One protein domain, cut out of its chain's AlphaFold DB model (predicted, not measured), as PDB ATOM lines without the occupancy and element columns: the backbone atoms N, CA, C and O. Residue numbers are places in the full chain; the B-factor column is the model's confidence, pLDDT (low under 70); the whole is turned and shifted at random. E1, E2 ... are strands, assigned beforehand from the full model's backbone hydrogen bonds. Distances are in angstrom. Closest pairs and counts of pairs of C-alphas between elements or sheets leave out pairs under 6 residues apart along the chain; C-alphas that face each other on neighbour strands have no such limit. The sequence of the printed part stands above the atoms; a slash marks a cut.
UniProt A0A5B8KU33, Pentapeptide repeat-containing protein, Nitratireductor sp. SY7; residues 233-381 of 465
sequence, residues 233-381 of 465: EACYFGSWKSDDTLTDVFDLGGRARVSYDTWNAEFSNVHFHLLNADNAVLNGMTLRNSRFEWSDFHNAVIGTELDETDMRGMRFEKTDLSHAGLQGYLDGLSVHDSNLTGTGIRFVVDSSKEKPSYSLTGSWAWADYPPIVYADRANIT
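Overview. This is residues 233 to 381 of the 465 residues of the protein "Pentapeptide repeat-containing protein" of Nitratireductor sp. SY7 (UniProt A0A5B8KU33). With little regular structure, residues 233 to 381 wind as a solenoid of stacked turns, the stacking making the longest axis. The short strands E1 and E2 lie side by side in successive turns. The 149 printed residues hold no named helix; E1 then E2 form one parallel sheet, all strand by class, with 9 residues in named elements. The whole is compact, radius of gyration of the C-alphas 14.9 A, spanning 43 by 32 by 22 A.

Arrangement. E1, residues 325 to 329, and E2, residues 344 to 347, are parallel neighbours at 10 degrees. C-alphas 327 and 346 face each other at 4.6 A; N 326 and O 344 are within hydrogen-bond range at 2.8 A. Residues 309 to 310 pair in parallel with 328 to 329 of E1, as 338 to 339 do with 362 to 363.

Along the chain. E1 runs 12.5 A from C-alpha 325 at (82.812, -29.400, -112.135). E2 runs 10.1 A to C-alpha 347 at (89.518, -24.805, -119.653).

Size, cuts and confidence. The farthest C-alphas, Glu 233 and Glu 354, are 48.4 A apart. The printed part has no cut; the 14-residue link E1 to E2 is long. Mean pLDDT of the printed part is 72.7; 61 residues are under 70, among them 233 to 263 and 365 to 381.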
ATOM      1  N   GLU A 233      80.225 -31.726 -82.479       29.95
ATOM      2  CA  GLU A 233      79.959 -31.312 -83.862       29.95
ATOM      3  C   GLU A 233      79.289 -29.926 -83.860       29.95
ATOM      4  O   GLU A 233      78.284 -29.706 -83.180       29.95
ATOM      5  N   ALA A 234      79.856 -28.969 -84.597       29.20
ATOM      6  CA  ALA A 234      79.230 -27.678 -84.862       29.20
ATOM      7  C   ALA A 234      78.819 -27.631 -86.338       29.20
ATOM      8  O   ALA A 234      79.667 -27.466 -87.210       29.20
ATOM      9  N   CYS A 235      77.523 -27.775 -86.620       27.88
ATOM     10  CA  CYS A 235      76.982 -27.583 -87.965       27.88
ATOM     11  C   CYS A 235      76.840 -26.081 -88.240       27.88
ATOM     12  O   CYS A 235      76.160 -25.377 -87.490       27.88
ATOM     13  N   TYR A 236      77.462 -25.587 -89.310       34.03
ATOM     14  CA  TYR A 236      77.314 -24.201 -89.749       34.03
ATOM     15  C   TYR A 236      76.398 -24.163 -90.974       34.03
ATOM     16  O   TYR A 236      76.788 -24.584 -92.058       34.03
ATOM     17  N   PHE A 237      75.177 -23.653 -90.804       28.98
ATOM     18  CA  PHE A 237      74.278 -23.337 -91.913       28.98
ATOM     19  C   PHE A 237      74.300 -21.825 -92.132       28.98
ATOM     20  O   PHE A 237      73.827 -21.065 -91.288       28.98
ATOM     21  N   GLY A 238      74.864 -21.380 -93.252       37.81
ATOM     22  CA  GLY A 238      74.882 -19.971 -93.634       37.81
ATOM     23  C   GLY A 238      75.006 -19.813 -95.147       37.81
ATOM     24  O   GLY A 238      75.792 -20.513 -95.778       37.81
ATOM     25  N   SER A 239      74.222 -18.901 -95.722       33.84
ATOM     26  CA  SER A 239      74.426 -18.397 -97.085       33.84
ATOM     27  C   SER A 239      75.249 -17.117 -96.969       33.84
ATOM     28  O   SER A 239      74.850 -16.196 -96.251       33.84
ATOM     29  N   TRP A 240      76.410 -17.080 -97.621       47.88
ATOM     30  CA  TRP A 240      77.263 -15.900 -97.680       47.88
ATOM     31  C   TRP A 240      77.259 -15.370 -99.109       47.88
ATOM     32  O   TRP A 240      77.815 -15.972-100.023       47.88
ATOM     33  N   LYS A 241      76.619 -14.213 -99.293       46.34
ATOM     34  CA  LYS A 241      76.714 -13.408-100.512       46.34
ATOM     35  C   LYS A 241      77.416 -12.119-100.139       46.34
ATOM     36  O   LYS A 241      76.848 -11.313 -99.405       46.34
ATOM     37  N   SER A 242      78.642 -11.937-100.608       45.81
ATOM     38  CA  SER A 242      79.349 -10.668-100.470       45.81
ATOM     39  C   SER A 242      80.027 -10.312-101.780       45.81
ATOM     40  O   SER A 242      80.736 -11.141-102.335       45.81
ATOM     41  N   ASP A 243      79.874  -9.062-102.212       46.31
ATOM     42  CA  ASP A 243      80.653  -8.487-103.317       46.31
ATOM     43  C   ASP A 243      82.065  -8.046-102.861       46.31
ATOM     44  O   ASP A 243      82.842  -7.498-103.644       46.31
ATOM     45  N   ASP A 244      82.405  -8.280-101.588       45.97
ATOM     46  CA  ASP A 244      83.649  -7.842-100.964       45.97
ATOM     47  C   ASP A 244      84.743  -8.915-101.007       45.97
ATOM     48  O   ASP A 244      84.513 -10.116-100.851       45.97
ATOM     49  N   THR A 245      85.983  -8.458-101.182       44.56
ATOM     50  CA  THR A 245      87.171  -9.306-101.116       44.56
ATOM     51  C   THR A 245      87.529  -9.635 -99.670       44.56
ATOM     52  O   THR A 245      87.918  -8.740 -98.920       44.56
ATOM     53  N   LEU A 246      87.477 -10.917 -99.294       52.34
ATOM     54  CA  LEU A 246      88.074 -11.415 -98.055       52.34
ATOM     55  C   LEU A 246      89.590 -11.526 -98.271       52.34
ATOM     56  O   LEU A 246      90.111 -12.526 -98.756       52.34
ATOM     57  N   THR A 247      90.305 -10.444 -97.956       40.16
ATOM     58  CA  THR A 247      91.768 -10.356 -98.119       40.16
ATOM     59  C   THR A 247      92.565 -10.965 -96.963       40.16
ATOM     60  O   THR A 247      93.795 -10.930 -96.995       40.16
ATOM     61  N   ASP A 248      91.892 -11.494 -95.943       52.25
ATOM     62  CA  ASP A 248      92.541 -12.084 -94.774       52.25
ATOM     63  C   ASP A 248      92.774 -13.588 -94.949       52.25
ATOM     64  O   ASP A 248      92.013 -14.283 -95.621       52.25
ATOM     65  N   VAL A 249      93.838 -14.088 -94.312       52.34
ATOM     66  CA  VAL A 249      94.158 -15.521 -94.257       52.34
ATOM     67  C   VAL A 249      93.028 -16.234 -93.524       52.34
ATOM     68  O   VAL A 249      92.945 -16.196 -92.295       52.34
ATOM     69  N   PHE A 250      92.147 -16.868 -94.288       68.31
ATOM     70  CA  PHE A 250      91.093 -17.715 -93.757       68.31
ATOM     71  C   PHE A 250      91.659 -19.129 -93.607       68.31
ATOM     72  O   PHE A 250      92.141 -19.719 -94.574       68.31
ATOM     73  N   ASP A 251      91.668 -19.648 -92.383       59.66
ATOM     74  CA  ASP A 251      92.187 -20.981 -92.079       59.66
ATOM     75  C   ASP A 251      91.014 -21.908 -91.748       59.66
ATOM     76  O   ASP A 251      90.493 -21.914 -90.632       59.66
ATOM     77  N   LEU A 252      90.575 -22.668 -92.751       65.94
ATOM     78  CA  LEU A 252      89.733 -23.849 -92.560       65.94
ATOM     79  C   LEU A 252      90.589 -25.081 -92.205       65.94
ATOM     80  O   LEU A 252      90.046 -26.117 -91.830       65.94
ATOM     81  N   GLY A 253      91.918 -24.977 -92.293       43.53
ATOM     82  CA  GLY A 253      92.866 -26.045 -92.022       43.53
ATOM     83  C   GLY A 253      93.135 -26.207 -90.527       43.53
ATOM     84  O   GLY A 253      93.710 -25.353 -89.856       43.53
ATOM     85  N   GLY A 254      92.767 -27.357 -89.974       39.69
ATOM     86  CA  GLY A 254      93.073 -27.723 -88.593       39.69
ATOM     87  C   GLY A 254      93.534 -29.173 -88.494       39.69
ATOM     88  O   GLY A 254      93.013 -30.047 -89.168       39.69
ATOM     89  N   ARG A 255      94.500 -29.459 -87.607       35.94
ATOM     90  CA  ARG A 255      94.947 -30.839 -87.287       35.94
ATOM     91  C   ARG A 255      93.933 -31.653 -86.478       35.94
ATOM     92  O   ARG A 255      94.160 -32.834 -86.220       35.94
ATOM     93  N   ALA A 256      92.853 -31.029 -86.028       32.88
ATOM     94  CA  ALA A 256      91.683 -31.761 -85.587       32.88
ATOM     95  C   ALA A 256      90.900 -32.142 -86.844       32.88
ATOM     96  O   ALA A 256      90.783 -31.316 -87.740       32.88
ATOM     97  N   ARG A 257      90.351 -33.362 -86.907       36.25
ATOM     98  CA  ARG A 257      89.245 -33.695 -87.819       36.25
ATOM     99  C   ARG A 257      88.060 -32.784 -87.476       36.25
ATOM    100  O   ARG A 257      87.108 -33.205 -86.834       36.25
ATOM    101  N   VAL A 258      88.157 -31.510 -87.819       36.19
ATOM    102  CA  VAL A 258      87.023 -30.614 -87.885       36.19
ATOM    103  C   VAL A 258      86.476 -30.891 -89.267       36.19
ATOM    104  O   VAL A 258      86.925 -30.317 -90.255       36.19
ATOM    105  N   SER A 259      85.583 -31.879 -89.335       42.12
ATOM    106  CA  SER A 259      84.669 -31.979 -90.465       42.12
ATOM    107  C   SER A 259      83.881 -30.683 -90.430       42.12
ATOM    108  O   SER A 259      82.977 -30.512 -89.613       42.12
ATOM    109  N   TYR A 260      84.285 -29.711 -91.239       50.41
ATOM    110  CA  TYR A 260      83.361 -28.673 -91.633       50.41
ATOM    111  C   TYR A 260      82.360 -29.374 -92.538       50.41
ATOM    112  O   TYR A 260      82.525 -29.363 -93.750       50.41
ATOM    113  N   ASP A 261      81.345 -30.012 -91.948       52.78
ATOM    114  CA  ASP A 261      80.157 -30.457 -92.676       52.78
ATOM    115  C   ASP A 261      79.407 -29.196 -93.108       52.78
ATOM    116  O   ASP A 261      78.386 -28.786 -92.563       52.78
ATOM    117  N   THR A 262      79.996 -28.532 -94.092       59.38
ATOM    118  CA  THR A 262      79.495 -27.360 -94.801       59.38
ATOM    119  C   THR A 262      78.622 -27.819 -95.958       59.38
ATOM    120  O   THR A 262      78.556 -27.176 -97.003       59.38
ATOM    121  N   TRP A 263      77.938 -28.952 -95.772       64.50
ATOM    122  CA  TRP A 263      76.992 -29.472 -96.741       64.50
ATOM    123  C   TRP A 263      76.007 -28.359 -97.095       64.50
ATOM    124  O   TRP A 263      75.327 -27.812 -96.227       64.50
ATOM    125  N   ASN A 264      75.954 -28.021 -98.382       75.56
ATOM    126  CA  ASN A 264      75.098 -26.980 -98.951       75.56
ATOM    127  C   ASN A 264      75.418 -25.534 -98.535       75.56
ATOM    128  O   ASN A 264      74.551 -24.667 -98.654       75.56
ATOM    129  N   ALA A 265      76.631 -25.231 -98.070       83.06
ATOM    130  CA  ALA A 265      77.022 -23.836 -97.890       83.06
ATOM    131  C   ALA A 265      77.180 -23.131 -99.253       83.06
ATOM    132  O   ALA A 265      77.797 -23.654-100.185       83.06
ATOM    133  N   GLU A 266      76.618 -21.930 -99.375       87.69
ATOM    134  CA  GLU A 266      76.688 -21.101-100.583       87.69
ATOM    135  C   GLU A 266      77.773 -20.038-100.376       87.69
ATOM    136  O   GLU A 266      77.576 -19.092 -99.614       87.69
ATOM    137  N   PHE A 267      78.913 -20.207-101.050       88.31
ATOM    138  CA  PHE A 267      80.001 -19.226-101.127       88.31
ATOM    139  C   PHE A 267      80.199 -18.819-102.583       88.31
ATOM    140  O   PHE A 267      81.286 -18.964-103.137       88.31
ATOM    141  N   SER A 268      79.125 -18.377-103.232       89.06
ATOM    142  CA  SER A 268      79.204 -17.885-104.606       89.06
ATOM    143  C   SER A 268      79.656 -16.427-104.624       89.06
ATOM    144  O   SER A 268      79.185 -15.632-103.810       89.06
ATOM    145  N   ASN A 269      80.505 -16.063-105.586       89.88
ATOM    146  CA  ASN A 269      81.099 -14.724-105.728       89.88
ATOM    147  C   ASN A 269      82.034 -14.306-104.581       89.88
ATOM    148  O   ASN A 269      82.239 -13.117-104.353       89.88
ATOM    149  N   VAL A 270      82.614 -15.259-103.851       89.75
ATOM    150  CA  VAL A 270      83.521 -14.951-102.739       89.75
ATOM    151  C   VAL A 270      84.962 -14.942-103.231       89.75
ATOM    152  O   VAL A 270      85.387 -15.823-103.977       89.75
ATOM    153  N   HIS A 271      85.744 -13.955-102.802       90.38
ATOM    154  CA  HIS A 271      87.174 -13.918-103.079       90.38
ATOM    155  C   HIS A 271      87.954 -14.321-101.830       90.38
ATOM    156  O   HIS A 271      88.037 -13.552-100.877       90.38
ATOM    157  N   PHE A 272      88.534 -15.514-101.872       89.12
ATOM    158  CA  PHE A 272      89.493 -16.026-100.913       89.12
ATOM    159  C   PHE A 272      90.908 -15.909-101.479       89.12
ATOM    160  O   PHE A 272      91.240 -16.500-102.506       89.12
ATOM    161  N   HIS A 273      91.766 -15.166-100.791       86.62
ATOM    162  CA  HIS A 273      93.187 -15.114-101.105       86.62
ATOM    163  C   HIS A 273      93.955 -15.853-100.005       86.62
ATOM    164  O   HIS A 273      93.846 -15.483 -98.837       86.62
ATOM    165  N   LEU A 274      94.742 -16.877-100.363       88.62
ATOM    166  CA  LEU A 274      95.495 -17.717 -99.411       88.62
ATOM    167  C   LEU A 274      94.612 -18.494 -98.408       88.62
ATOM    168  O   LEU A 274      94.986 -18.639 -97.242       88.62
ATOM    169  N   LEU A 275      93.453 -19.003 -98.840       92.56
ATOM    170  CA  LEU A 275      92.654 -19.913 -98.015       92.56
ATOM    171  C   LEU A 275      93.430 -21.210 -97.784       92.56
ATOM    172  O   LEU A 275      93.882 -21.842 -98.736       92.56
ATOM    173  N   ASN A 276      93.542 -21.625 -96.526       91.69
ATOM    174  CA  ASN A 276      94.014 -22.959 -96.181       91.69
ATOM    175  C   ASN A 276      92.807 -23.849 -95.879       91.69
ATOM    176  O   ASN A 276      92.133 -23.651 -94.873       91.69
ATOM    177  N   ALA A 277      92.530 -24.805 -96.757       92.00
ATOM    178  CA  ALA A 277      91.467 -25.799 -96.659       92.00
ATOM    179  C   ALA A 277      92.037 -27.234 -96.692       92.00
ATOM    180  O   ALA A 277      91.372 -28.162 -97.155       92.00
ATOM    181  N   ASP A 278      93.268 -27.425 -96.202       89.25
ATOM    182  CA  ASP A 278      93.898 -28.745 -96.081       89.25
ATOM    183  C   ASP A 278      93.023 -29.697 -95.243       89.25
ATOM    184  O   ASP A 278      92.659 -29.397 -94.102       89.25
ATOM    185  N   ASN A 279      92.710 -30.866 -95.805       88.75
ATOM    186  CA  ASN A 279      91.801 -31.889 -95.267       88.75
ATOM    187  C   ASN A 279      90.331 -31.452 -95.094       88.75
ATOM    188  O   ASN A 279      89.587 -32.101 -94.352       88.75
ATOM    189  N   ALA A 280      89.886 -30.371 -95.743       90.00
ATOM    190  CA  ALA A 280      88.492 -29.946 -95.660       90.00
ATOM    191  C   ALA A 280      87.553 -30.893 -96.435       90.00
ATOM    192  O   ALA A 280      87.888 -31.388 -97.512       90.00
ATOM    193  N   VAL A 281      86.347 -31.114 -95.905       89.25
ATOM    194  CA  VAL A 281      85.258 -31.814 -96.604       89.25
ATOM    195  C   VAL A 281      84.287 -30.759 -97.112       89.25
ATOM    196  O   VAL A 281      83.524 -30.195 -96.340       89.25
ATOM    197  N   LEU A 282      84.327 -30.470 -98.409       87.38
ATOM    198  CA  LEU A 282      83.564 -29.377 -99.014       87.38
ATOM    199  C   LEU A 282      82.354 -29.879 -99.811       87.38
ATOM    200  O   LEU A 282      81.753 -29.124-100.560       87.38
ATOM    201  N   ASN A 283      81.981 -31.152 -99.676       84.81
ATOM    202  CA  ASN A 283      80.913 -31.773-100.464       84.81
ATOM    203  C   ASN A 283      79.582 -31.008-100.382       84.81
ATOM    204  O   ASN A 283      79.087 -30.701 -99.299       84.81
ATOM    205  N   GLY A 284      78.979 -30.743-101.546       84.44
ATOM    206  CA  GLY A 284      77.708 -30.025-101.667       84.44
ATOM    207  C   GLY A 284      77.790 -28.501-101.526       84.44
ATOM    208  O   GLY A 284      76.762 -27.840-101.648       84.44
ATOM    209  N   MET A 285      78.962 -27.906-101.286       88.94
ATOM    210  CA  MET A 285      79.098 -26.447-101.314       88.94
ATOM    211  C   MET A 285      78.921 -25.884-102.728       88.94
ATOM    212  O   MET A 285      79.303 -26.502-103.718       88.94
ATOM    213  N   THR A 286      78.371 -24.676-102.829       86.38
ATOM    214  CA  THR A 286      78.311 -23.934-104.096       86.38
ATOM    215  C   THR A 286      79.374 -22.845-104.086       86.38
ATOM    216  O   THR A 286      79.227 -21.844-103.385       86.38
ATOM    217  N   LEU A 287      80.433 -23.038-104.872       88.88
ATOM    218  CA  LEU A 287      81.595 -22.144-104.950       88.88
ATOM    219  C   LEU A 287      81.637 -21.343-106.264       88.88
ATOM    220  O   LEU A 287      82.691 -20.875-106.683       88.88
ATOM    221  N   ARG A 288      80.492 -21.205-106.937       86.38
ATOM    222  CA  ARG A 288      80.395 -20.618-108.278       86.38
ATOM    223  C   ARG A 288      80.885 -19.170-108.319       86.38
ATOM    224  O   ARG A 288      80.543 -18.370-107.445       86.38
ATOM    225  N   ASN A 289      81.629 -18.826-109.370       88.19
ATOM    226  CA  ASN A 289      82.187 -17.486-109.599       88.19
ATOM    227  C   ASN A 289      83.052 -16.951-108.436       88.19
ATOM    228  O   ASN A 289      83.190 -15.741-108.241       88.19
ATOM    229  N   SER A 290      83.614 -17.846-107.627       90.44
ATOM    230  CA  SER A 290      84.514 -17.479-106.538       90.44
ATOM    231  C   SER A 290      85.961 -17.440-107.018       90.44
ATOM    232  O   SER A 290      86.315 -17.960-108.077       90.44
ATOM    233  N   ARG A 291      86.823 -16.775-106.254       89.12
ATOM    234  CA  ARG A 291      88.258 -16.694-106.539       89.12
ATOM    235  C   ARG A 291      89.019 -17.292-105.376       89.12
ATOM    236  O   ARG A 291      88.804 -16.859-104.251       89.12
ATOM    237  N   PHE A 292      89.897 -18.247-105.649       89.50
ATOM    238  CA  PHE A 292      90.702 -18.930-104.633       89.50
ATOM    239  C   PHE A 292      92.194 -18.806-104.940       89.50
ATOM    240  O   PHE A 292      92.946 -19.784-104.909       89.50
ATOM    241  N   GLU A 293      92.641 -17.596-105.263       86.38
ATOM    242  CA  GLU A 293      94.025 -17.366-105.661       86.38
ATOM    243  C   GLU A 293      94.986 -17.835-104.554       86.38
ATOM    244  O   GLU A 293      94.853 -17.464-103.381       86.38
ATOM    245  N   TRP A 294      95.946 -18.685-104.932       86.00
ATOM    246  CA  TRP A 294      96.989 -19.227-104.041       86.00
ATOM    247  C   TRP A 294      96.486 -20.014-102.826       86.00
ATOM    248  O   TRP A 294      97.192 -20.126-101.824       86.00
ATOM    249  N   SER A 295      95.273 -20.547-102.902       91.69
ATOM    250  CA  SER A 295      94.684 -21.322-101.815       91.69
ATOM    251  C   SER A 295      95.150 -22.786-101.843       91.69
ATOM    252  O   SER A 295      95.434 -23.345-102.910       91.69
ATOM    253  N   ASP A 296      95.246 -23.400-100.665       91.44
ATOM    254  CA  ASP A 296      95.731 -24.768-100.463       91.44
ATOM    255  C   ASP A 296      94.575 -25.690-100.060       91.44
ATOM    256  O   ASP A 296      93.925 -25.469 -99.043       91.44
ATOM    257  N   PHE A 297      94.317 -26.711-100.872       91.94
ATOM    258  CA  PHE A 297      93.259 -27.703-100.677       91.94
ATOM    259  C   PHE A 297      93.847 -29.108-100.552       91.94
ATOM    260  O   PHE A 297      93.183 -30.085-100.889       91.94
ATOM    261  N   HIS A 298      95.100 -29.235-100.108       89.06
ATOM    262  CA  HIS A 298      95.747 -30.534 -99.960       89.06
ATOM    263  C   HIS A 298      94.845 -31.536 -99.212       89.06
ATOM    264  O   HIS A 298      94.221 -31.201 -98.210       89.06
ATOM    265  N   ASN A 299      94.717 -32.764 -99.720       87.19
ATOM    266  CA  ASN A 299      93.848 -33.811 -99.147       87.19
ATOM    267  C   ASN A 299      92.362 -33.432 -98.935       87.19
ATOM    268  O   ASN A 299      91.675 -34.108 -98.163       87.19
ATOM    269  N   ALA A 300      91.847 -32.369 -99.557       90.56
ATOM    270  CA  ALA A 300      90.434 -32.031 -99.433       90.56
ATOM    271  C   ALA A 300      89.551 -33.052-100.179       90.56
ATOM    272  O   ALA A 300      89.997 -33.759-101.088       90.56
ATOM    273  N   VAL A 301      88.277 -33.127 -99.797       88.88
ATOM    274  CA  VAL A 301      87.245 -33.880-100.525       88.88
ATOM    275  C   VAL A 301      86.253 -32.874-101.081       88.88
ATOM    276  O   VAL A 301      85.580 -32.178-100.319       88.88
ATOM    277  N   ILE A 302      86.200 -32.768-102.407       87.19
ATOM    278  CA  ILE A 302      85.473 -31.721-103.121       87.19
ATOM    279  C   ILE A 302      84.571 -32.367-104.173       87.19
ATOM    280  O   ILE A 302      84.946 -32.539-105.327       87.19
ATOM    281  N   GLY A 303      83.345 -32.687-103.776       85.44
ATOM    282  CA  GLY A 303      82.258 -33.087-104.670       85.44
ATOM    283  C   GLY A 303      81.363 -31.907-105.053       85.44
ATOM    284  O   GLY A 303      80.149 -31.990-104.883       85.44
ATOM    285  N   THR A 304      81.945 -30.776-105.461       85.19
ATOM    286  CA  THR A 304      81.208 -29.520-105.705       85.19
ATOM    287  C   THR A 304      81.354 -28.990-107.115       85.19
ATOM    288  O   THR A 304      82.336 -29.248-107.810       85.19
ATOM    289  N   GLU A 305      80.397 -28.155-107.507       84.25
ATOM    290  CA  GLU A 305      80.489 -27.349-108.717       84.25
ATOM    291  C   GLU A 305      81.406 -26.144-108.467       84.25
ATOM    292  O   GLU A 305      81.072 -25.229-107.709       84.25
ATOM    293  N   LEU A 306      82.570 -26.152-109.122       85.38
ATOM    294  CA  LEU A 306      83.536 -25.051-109.163       85.38
ATOM    295  C   LEU A 306      83.382 -24.249-110.468       85.38
ATOM    296  O   LEU A 306      84.348 -23.686-110.984       85.38
ATOM    297  N   ASP A 307      82.166 -24.184-111.014       85.75
ATOM    298  CA  ASP A 307      81.898 -23.497-112.276       85.75
ATOM    299  C   ASP A 307      82.239 -21.999-112.191       85.75
ATOM    300  O   ASP A 307      81.885 -21.305-111.234       85.75
ATOM    301  N   GLU A 308      82.935 -21.510-113.217       86.19
ATOM    302  CA  GLU A 308      83.416 -20.129-113.362       86.19
ATOM    303  C   GLU A 308      84.360 -19.672-112.238       86.19
ATOM    304  O   GLU A 308      84.575 -18.478-112.037       86.19
ATOM    305  N   THR A 309      84.963 -20.615-111.512       87.25
ATOM    306  CA  THR A 309      85.887 -20.297-110.422       87.25
ATOM    307  C   THR A 309      87.260 -19.917-110.975       87.25
ATOM    308  O   THR A 309      87.811 -20.580-111.863       87.25
ATOM    309  N   ASP A 310      87.845 -18.852-110.432       88.06
ATOM    310  CA  ASP A 310      89.246 -18.527-110.671       88.06
ATOM    311  C   ASP A 310      90.127 -19.394-109.768       88.06
ATOM    312  O   ASP A 310      90.242 -19.155-108.561       88.06
ATOM    313  N   MET A 311      90.716 -20.425-110.371       90.00
ATOM    314  CA  MET A 311      91.517 -21.437-109.687       90.00
ATOM    315  C   MET A 311      93.018 -21.242-109.903       90.00
ATOM    316  O   MET A 311      93.816 -22.177-109.763       90.00
ATOM    317  N   ARG A 312      93.435 -20.031-110.280       86.94
ATOM    318  CA  ARG A 312      94.834 -19.775-110.607       86.94
ATOM    319  C   ARG A 312      95.737 -19.959-109.387       86.94
ATOM    320  O   ARG A 312      95.520 -19.381-108.324       86.94
ATOM    321  N   GLY A 313      96.781 -20.770-109.558       87.38
ATOM    322  CA  GLY A 313      97.755 -21.080-108.507       87.38
ATOM    323  C   GLY A 313      97.240 -21.957-107.358       87.38
ATOM    324  O   GLY A 313      97.960 -22.106-106.369       87.38
ATOM    325  N   MET A 314      96.033 -22.529-107.459       90.81
ATOM    326  CA  MET A 314      95.511 -23.450-106.444       90.81
ATOM    327  C   MET A 314      96.280 -24.773-106.423       90.81
ATOM    328  O   MET A 314      96.741 -25.276-107.456       90.81
ATOM    329  N   ARG A 315      96.366 -25.366-105.231       90.06
ATOM    330  CA  ARG A 315      96.944 -26.697-105.018       90.06
ATOM    331  C   ARG A 315      95.871 -27.666-104.548       90.06
ATOM    332  O   ARG A 315      95.426 -27.591-103.411       90.06
ATOM    333  N   PHE A 316      95.511 -28.599-105.418       91.06
ATOM    334  CA  PHE A 316      94.620 -29.724-105.141       91.06
ATOM    335  C   PHE A 316      95.394 -31.031-104.970       91.06
ATOM    336  O   PHE A 316      94.890 -32.106-105.261       91.06
ATOM    337  N   GLU A 317      96.641 -30.997-104.517       91.44
ATOM    338  CA  GLU A 317      97.441 -32.220-104.434       91.44
ATOM    339  C   GLU A 317      96.777 -33.252-103.503       91.44
ATOM    340  O   GLU A 317      96.371 -32.909-102.393       91.44
ATOM    341  N   LYS A 318      96.651 -34.508-103.957       91.25
ATOM    342  CA  LYS A 318      95.958 -35.607-103.248       91.25
ATOM    343  C   LYS A 318      94.493 -35.328-102.888       91.25
ATOM    344  O   LYS A 318      93.960 -35.930-101.960       91.25
ATOM    345  N   THR A 319      93.848 -34.414-103.603       91.50
ATOM    346  CA  THR A 319      92.436 -34.076-103.385       91.50
ATOM    347  C   THR A 319      91.542 -35.095-104.079       91.50
ATOM    348  O   THR A 319      91.851 -35.563-105.180       91.50
ATOM    349  N   ASP A 320      90.414 -35.430-103.456       91.94
ATOM    350  CA  ASP A 320      89.339 -36.130-104.149       91.94
ATOM    351  C   ASP A 320      88.442 -35.111-104.858       91.94
ATOM    352  O   ASP A 320      87.652 -34.418-104.219       91.94
ATOM    353  N   LEU A 321      88.619 -34.995-106.173       92.75
ATOM    354  CA  LEU A 321      87.863 -34.121-107.075       92.75
ATOM    355  C   LEU A 321      86.836 -34.925-107.888       92.75
ATOM    356  O   LEU A 321      86.371 -34.456-108.934       92.75
ATOM    357  N   SER A 322      86.520 -36.157-107.472       89.94
ATOM    358  CA  SER A 322      85.604 -37.003-108.228       89.94
ATOM    359  C   SER A 322      84.243 -36.328-108.393       89.94
ATOM    360  O   SER A 322      83.673 -35.776-107.454       89.94
ATOM    361  N   HIS A 323      83.745 -36.335-109.630       89.44
ATOM    362  CA  HIS A 323      82.504 -35.664-110.031       89.44
ATOM    363  C   HIS A 323      82.467 -34.138-109.837       89.44
ATOM    364  O   HIS A 323      81.405 -33.534-109.987       89.44
ATOM    365  N   ALA A 324      83.600 -33.489-109.549       89.69
ATOM    366  CA  ALA A 324      83.663 -32.035-109.483       89.69
ATOM    367  C   ALA A 324      83.514 -31.398-110.878       89.69
ATOM    368  O   ALA A 324      84.005 -31.919-111.885       89.69
ATOM    369  N   GLY A 325      82.862 -30.236-110.934       88.75
ATOM    370  CA  GLY A 325      82.812 -29.400-112.135       88.75
ATOM    371  C   GLY A 325      83.958 -28.397-112.124       88.75
ATOM    372  O   GLY A 325      83.843 -27.360-111.481       88.75
ATOM    373  N   LEU A 326      85.065 -28.687-112.809       88.94
ATOM    374  CA  LEU A 326      86.219 -27.793-112.938       88.94
ATOM    375  C   LEU A 326      86.108 -26.975-114.226       88.94
ATOM    376  O   LEU A 326      86.778 -27.251-115.227       88.94
ATOM    377  N   GLN A 327      85.251 -25.955-114.211       88.25
ATOM    378  CA  GLN A 327      85.110 -25.019-115.327       88.25
ATOM    379  C   GLN A 327      85.639 -23.649-114.905       88.25
ATOM    380  O   GLN A 327      85.072 -23.033-114.014       88.25
ATOM    381  N   GLY A 328      86.713 -23.147-115.522       88.06
ATOM    382  CA  GLY A 328      87.250 -21.834-115.144       88.06
ATOM    383  C   GLY A 328      88.688 -21.563-115.575       88.06
ATOM    384  O   GLY A 328      89.211 -22.184-116.508       88.06
ATOM    385  N   TYR A 329      89.322 -20.608-114.889       87.12
ATOM    386  CA  TYR A 329      90.714 -20.214-115.121       87.12
ATOM    387  C   TYR A 329      91.654 -21.107-114.308       87.12
ATOM    388  O   TYR A 329      91.689 -21.020-113.083       87.12
ATOM    389  N   LEU A 330      92.426 -21.960-114.988       87.94
ATOM    390  CA  LEU A 330      93.246 -23.008-114.355       87.94
ATOM    391  C   LEU A 330      94.764 -22.746-114.426       87.94
ATOM    392  O   LEU A 330      95.564 -23.662-114.226       87.94
ATOM    393  N   ASP A 331      95.200 -21.522-114.744       87.31
ATOM    394  CA  ASP A 331      96.635 -21.225-114.853       87.31
ATOM    395  C   ASP A 331      97.352 -21.438-113.512       87.31
ATOM    396  O   ASP A 331      97.047 -20.795-112.513       87.31
ATOM    397  N   GLY A 332      98.367 -22.295-113.491       87.81
ATOM    398  CA  GLY A 332      99.128 -22.612-112.284       87.81
ATOM    399  C   GLY A 332      98.455 -23.633-111.368       87.81
ATOM    400  O   GLY A 332      98.968 -23.861-110.276       87.81
ATOM    401  N   LEU A 333      97.347 -24.251-111.794       90.56
ATOM    402  CA  LEU A 333      96.688 -25.317-111.045       90.56
ATOM    403  C   LEU A 333      97.610 -26.542-110.900       90.56
ATOM    404  O   LEU A 333      98.126 -27.066-111.896       90.56
ATOM    405  N   SER A 334      97.776 -27.016-109.662       91.44
ATOM    406  CA  SER A 334      98.419 -28.297-109.342       91.44
ATOM    407  C   SER A 334      97.362 -29.300-108.890       91.44
ATOM    408  O   SER A 334      96.699 -29.068-107.884       91.44
ATOM    409  N   VAL A 335      97.214 -30.421-109.600       92.62
ATOM    410  CA  VAL A 335      96.309 -31.533-109.224       92.62
ATOM    411  C   VAL A 335      97.077 -32.836-108.986       92.62
ATOM    412  O   VAL A 335      96.542 -33.924-109.203       92.62
ATOM    413  N   HIS A 336      98.343 -32.762-108.566       90.50
ATOM    414  CA  HIS A 336      99.192 -33.947-108.419       90.50
ATOM    415  C   HIS A 336      98.581 -35.004-107.478       90.50
ATOM    416  O   HIS A 336      98.197 -34.684-106.358       90.50
ATOM    417  N   ASP A 337      98.511 -36.263-107.919       91.31
ATOM    418  CA  ASP A 337      97.914 -37.398-107.191       91.31
ATOM    419  C   ASP A 337      96.428 -37.220-106.818       91.31
ATOM    420  O   ASP A 337      95.940 -37.872-105.896       91.31
ATOM    421  N   SER A 338      95.693 -36.360-107.524       92.12
ATOM    422  CA  SER A 338      94.255 -36.178-107.275       92.12
ATOM    423  C   SER A 338      93.418 -37.277-107.923       92.12
ATOM    424  O   SER A 338      93.772 -37.816-108.982       92.12
ATOM    425  N   ASN A 339      92.268 -37.564-107.317       92.25
ATOM    426  CA  ASN A 339      91.224 -38.364-107.946       92.25
ATOM    427  C   ASN A 339      90.352 -37.457-108.822       92.25
ATOM    428  O   ASN A 339      89.626 -36.627-108.292       92.25
ATOM    429  N   LEU A 340      90.426 -37.609-110.146       92.56
ATOM    430  CA  LEU A 340      89.649 -36.826-111.120       92.56
ATOM    431  C   LEU A 340      88.565 -37.680-111.801       92.56
ATOM    432  O   LEU A 340      88.162 -37.428-112.940       92.56
ATOM    433  N   THR A 341      88.132 -38.754-111.142       89.19
ATOM    434  CA  THR A 341      87.146 -39.667-111.713       89.19
ATOM    435  C   THR A 341      85.796 -38.972-111.903       89.19
ATOM    436  O   THR A 341      85.211 -38.471-110.949       89.19
ATOM    437  N   GLY A 342      85.284 -38.949-113.135       89.81
ATOM    438  CA  GLY A 342      84.017 -38.288-113.469       89.81
ATOM    439  C   GLY A 342      84.043 -36.759-113.368       89.81
ATOM    440  O   GLY A 342      82.982 -36.141-113.402       89.81
ATOM    441  N   THR A 343      85.216 -36.142-113.207       90.88
ATOM    442  CA  THR A 343      85.361 -34.684-113.143       90.88
ATOM    443  C   THR A 343      85.113 -34.072-114.523       90.88
ATOM    444  O   THR A 343      85.735 -34.469-115.512       90.88
ATOM    445  N   GLY A 344      84.231 -33.077-114.600       89.38
ATOM    446  CA  GLY A 344      84.011 -32.302-115.820       89.38
ATOM    447  C   GLY A 344      85.033 -31.178-115.906       89.38
ATOM    448  O   GLY A 344      84.974 -30.252-115.104       89.38
ATOM    449  N   ILE A 345      85.976 -31.236-116.849       86.81
ATOM    450  CA  ILE A 345      87.051 -30.238-116.939       86.81
ATOM    451  C   ILE A 345      86.852 -29.389-118.186       86.81
ATOM    452  O   ILE A 345      86.959 -29.879-119.307       86.81
ATOM    453  N   ARG A 346      86.618 -28.086-118.012       84.69
ATOM    454  CA  ARG A 346      86.561 -27.131-119.124       84.69
ATOM    455  C   ARG A 346      87.509 -25.966-118.871       84.69
ATOM    456  O   ARG A 346      87.312 -25.155-117.972       84.69
ATOM    457  N   PHE A 347      88.523 -25.866-119.721       79.44
ATOM    458  CA  PHE A 347      89.518 -24.805-119.653       79.44
ATOM    459  C   PHE A 347      88.978 -23.517-120.275       79.44
ATOM    460  O   PHE A 347      88.572 -23.510-121.440       79.44
ATOM    461  N   VAL A 348      89.048 -22.415-119.531       77.69
ATOM    462  CA  VAL A 348      89.001 -21.069-120.103       77.69
ATOM    463  C   VAL A 348      90.445 -20.602-120.250       77.69
ATOM    464  O   VAL A 348      91.105 -20.258-119.272       77.69
ATOM    465  N   VAL A 349      90.970 -20.659-121.474       69.50
ATOM    466  CA  VAL A 349      92.332 -20.195-121.762       69.50
ATOM    467  C   VAL A 349      92.308 -18.676-121.882       69.50
ATOM    468  O   VAL A 349      91.599 -18.129-122.725       69.50
ATOM    469  N   ASP A 350      93.105 -17.996-121.060       69.75
ATOM    470  CA  ASP A 350      93.387 -16.579-121.259       69.75
ATOM    471  C   ASP A 350      94.252 -16.424-122.518       69.75
ATOM    472  O   ASP A 350      95.452 -16.706-122.517       69.75
ATOM    473  N   SER A 351      93.634 -15.973-123.611       69.31
ATOM    474  CA  SER A 351      94.293 -15.780-124.907       69.31
ATOM    475  C   SER A 351      95.447 -14.770-124.874       69.31
ATOM    476  O   SER A 351      96.172 -14.654-125.859       69.31
ATOM    477  N   SER A 352      95.616 -14.013-123.783       72.88
ATOM    478  CA  SER A 352      96.714 -13.054-123.632       72.88
ATOM    479  C   SER A 352      98.047 -13.691-123.220       72.88
ATOM    480  O   SER A 352      99.092 -13.052-123.365       72.88
ATOM    481  N   LYS A 353      98.050 -14.942-122.735       67.12
ATOM    482  CA  LYS A 353      99.273 -15.636-122.310       67.12
ATOM    483  C   LYS A 353      99.775 -16.587-123.386       67.12
ATOM    484  O   LYS A 353      99.063 -17.462-123.863       67.12
ATOM    485  N   GLU A 354     101.057 -16.449-123.714       56.28
ATOM    486  CA  GLU A 354     101.709 -17.200-124.791       56.28
ATOM    487  C   GLU A 354     101.761 -18.719-124.520       56.28
ATOM    488  O   GLU A 354     101.835 -19.497-125.470       56.28
ATOM    489  N   LYS A 355     101.697 -19.148-123.242       65.50
ATOM    490  CA  LYS A 355     101.584 -20.556-122.811       65.50
ATOM    491  C   LYS A 355     100.911 -20.676-121.429       65.50
ATOM    492  O   LYS A 355     101.465 -20.137-120.468       65.50
ATOM    493  N   PRO A 356      99.792 -21.406-121.281       61.78
ATOM    494  CA  PRO A 356      99.282 -21.772-119.963       61.78
ATOM    495  C   PRO A 356     100.252 -22.751-119.279       61.78
ATOM    496  O   PRO A 356     100.796 -23.654-119.918       61.78
ATOM    497  N   SER A 357     100.496 -22.565-117.981       64.69
ATOM    498  CA  SER A 357     101.334 -23.456-117.170       64.69
ATOM    499  C   SER A 357     100.460 -24.203-116.167       64.69
ATOM    500  O   SER A 357     100.095 -23.635-115.146       64.69
ATOM    501  N   TYR A 358     100.122 -25.459-116.431       68.31
ATOM    502  CA  TYR A 358      99.410 -26.324-115.485       68.31
ATOM    503  C   TYR A 358     100.117 -27.681-115.389       68.31
ATOM    504  O   TYR A 358     100.775 -28.113-116.337       68.31
ATOM    505  N   SER A 359     100.008 -28.352-114.239       65.12
ATOM    506  CA  SER A 359     100.551 -29.699-114.041       65.12
ATOM    507  C   SER A 359      99.417 -30.662-113.718       65.12
ATOM    508  O   SER A 359      98.830 -30.624-112.637       65.12
ATOM    509  N   LEU A 360      99.088 -31.504-114.696       69.50
ATOM    510  CA  LEU A 360      98.018 -32.490-114.612       69.50
ATOM    511  C   LEU A 360      98.637 -33.886-114.465       69.50
ATOM    512  O   LEU A 360      99.079 -34.489-115.443       69.50
ATOM    513  N   THR A 361      98.683 -34.395-113.236       62.50
ATOM    514  CA  THR A 361      99.127 -35.761-112.903       62.50
ATOM    515  C   THR A 361      98.148 -36.341-111.889       62.50
ATOM    516  O   THR A 361      98.099 -35.871-110.763       62.50
ATOM    517  N   GLY A 362      97.352 -37.337-112.269       65.44
ATOM    518  CA  GLY A 362      96.266 -37.855-111.427       65.44
ATOM    519  C   GLY A 362      95.640 -39.124-112.003       65.44
ATOM    520  O   GLY A 362      96.138 -39.649-113.003       65.44
ATOM    521  N   SER A 363      94.568 -39.609-111.374       72.25
ATOM    522  CA  SER A 363      93.731 -40.712-111.877       72.25
ATOM    523  C   SER A 363      92.534 -40.156-112.654       72.25
ATOM    524  O   SER A 363      91.797 -39.344-112.105       72.25
ATOM    525  N   TRP A 364      92.335 -40.585-113.909       70.06
ATOM    526  CA  TRP A 364      91.427 -39.937-114.879       70.06
ATOM    527  C   TRP A 364      90.352 -40.869-115.461       70.06
ATOM    528  O   TRP A 364      90.177 -40.939-116.680       70.06
ATOM    529  N   ALA A 365      89.632 -41.629-114.637       69.44
ATOM    530  CA  ALA A 365      88.551 -42.463-115.169       69.44
ATOM    531  C   ALA A 365      87.308 -41.606-115.492       69.44
ATOM    532  O   ALA A 365      86.783 -40.936-114.612       69.44
ATOM    533  N   TRP A 366      86.820 -41.637-116.737       62.94
ATOM    534  CA  TRP A 366      85.572 -40.969-117.163       62.94
ATOM    535  C   TRP A 366      85.522 -39.437-117.004       62.94
ATOM    536  O   TRP A 366      84.439 -38.879-116.862       62.94
ATOM    537  N   ALA A 367      86.664 -38.747-117.016       65.69
ATOM    538  CA  ALA A 367      86.666 -37.286-117.102       65.69
ATOM    539  C   ALA A 367      86.175 -36.832-118.493       65.69
ATOM    540  O   ALA A 367      86.637 -37.361-119.508       65.69
ATOM    541  N   ASP A 368      85.264 -35.857-118.544       62.34
ATOM    542  CA  ASP A 368      84.783 -35.275-119.802       62.34
ATOM    543  C   ASP A 368      85.829 -34.287-120.353       62.34
ATOM    544  O   ASP A 368      86.166 -33.295-119.700       62.34
ATOM    545  N   TYR A 369      86.345 -34.550-121.561       56.22
ATOM    546  CA  TYR A 369      87.396 -33.745-122.196       56.22
ATOM    547  C   TYR A 369      86.849 -32.806-123.288       56.22
ATOM    548  O   TYR A 369      86.166 -33.263-124.208       56.22
ATOM    549  N   PRO A 370      87.233 -31.517-123.304       44.66
ATOM    550  CA  PRO A 370      87.234 -30.705-124.514       44.66
ATOM    551  C   PRO A 370      88.472 -31.018-125.390       44.66
ATOM    552  O   PRO A 370      89.492 -31.485-124.884       44.66
ATOM    553  N   PRO A 371      88.426 -30.726-126.705       35.06
ATOM    554  CA  PRO A 371      89.341 -31.284-127.714       35.06
ATOM    555  C   PRO A 371      90.802 -30.790-127.686       35.06
ATOM    556  O   PRO A 371      91.556 -31.086-128.609       35.06
ATOM    557  N   ILE A 372      91.242 -30.028-126.682       42.34
ATOM    558  CA  ILE A 372      92.606 -29.476-126.648       42.34
ATOM    559  C   ILE A 372      93.178 -29.603-125.237       42.34
ATOM    560  O   ILE A 372      92.998 -28.714-124.410       42.34
ATOM    561  N   VAL A 373      93.899 -30.696-124.967       46.00
ATOM    562  CA  VAL A 373      94.715 -30.833-123.751       46.00
ATOM    563  C   VAL A 373      96.063 -31.455-124.100       46.00
ATOM    564  O   VAL A 373      96.141 -32.583-124.579       46.00
ATOM    565  N   TYR A 374      97.140 -30.724-123.814       40.69
ATOM    566  CA  TYR A 374      98.485 -31.285-123.709       40.69
ATOM    567  C   TYR A 374      98.675 -31.784-122.272       40.69
ATOM    568  O   TYR A 374      98.812 -30.974-121.355       40.69
ATOM    569  N   ALA A 375      98.634 -33.100-122.058       45.81
ATOM    570  CA  ALA A 375      98.935 -33.724-120.771       45.81
ATOM    571  C   ALA A 375     100.154 -34.643-120.929       45.81
ATOM    572  O   ALA A 375     100.051 -35.739-121.467       45.81
ATOM    573  N   ASP A 376     101.316 -34.202-120.443       36.81
ATOM    574  CA  ASP A 376     102.581 -34.936-120.605       36.81
ATOM    575  C   ASP A 376     102.665 -36.211-119.728       36.81
ATOM    576  O   ASP A 376     103.577 -37.014-119.931       36.81
ATOM    577  N   ARG A 377     101.788 -36.396-118.717       43.75
ATOM    578  CA  ARG A 377     101.916 -37.451-117.677       43.75
ATOM    579  C   ARG A 377     100.597 -37.914-117.014       43.75
ATOM    580  O   ARG A 377     100.574 -38.183-115.812       43.75
ATOM    581  N   ALA A 378      99.497 -38.011-117.756       52.22
ATOM    582  CA  ALA A 378      98.233 -38.522-117.209       52.22
ATOM    583  C   ALA A 378      98.162 -40.065-117.247       52.22
ATOM    584  O   ALA A 378      98.560 -40.684-118.234       52.22
ATOM    585  N   ASN A 379      97.624 -40.693-116.192       46.88
ATOM    586  CA  ASN A 379      97.267 -42.115-116.203       46.88
ATOM    587  C   ASN A 379      95.851 -42.261-116.785       46.88
ATOM    588  O   ASN A 379      94.857 -42.168-116.062       46.88
ATOM    589  N   ILE A 380      95.771 -42.384-118.111       54.06
ATOM    590  CA  ILE A 380      94.516 -42.430-118.874       54.06
ATOM    591  C   ILE A 380      94.110 -43.897-119.092       54.06
ATOM    592  O   ILE A 380      94.921 -44.717-119.524       54.06
ATOM    593  N   THR A 381      92.847 -44.241-118.824       57.47
ATOM    594  CA  THR A 381      92.289 -45.574-119.130       57.47
ATOM    595  C   THR A 381      92.256 -45.839-120.642       57.47
ATOM    596  O   THR A 381      92.099 -44.903-121.429       57.47
TER     597      THR A 381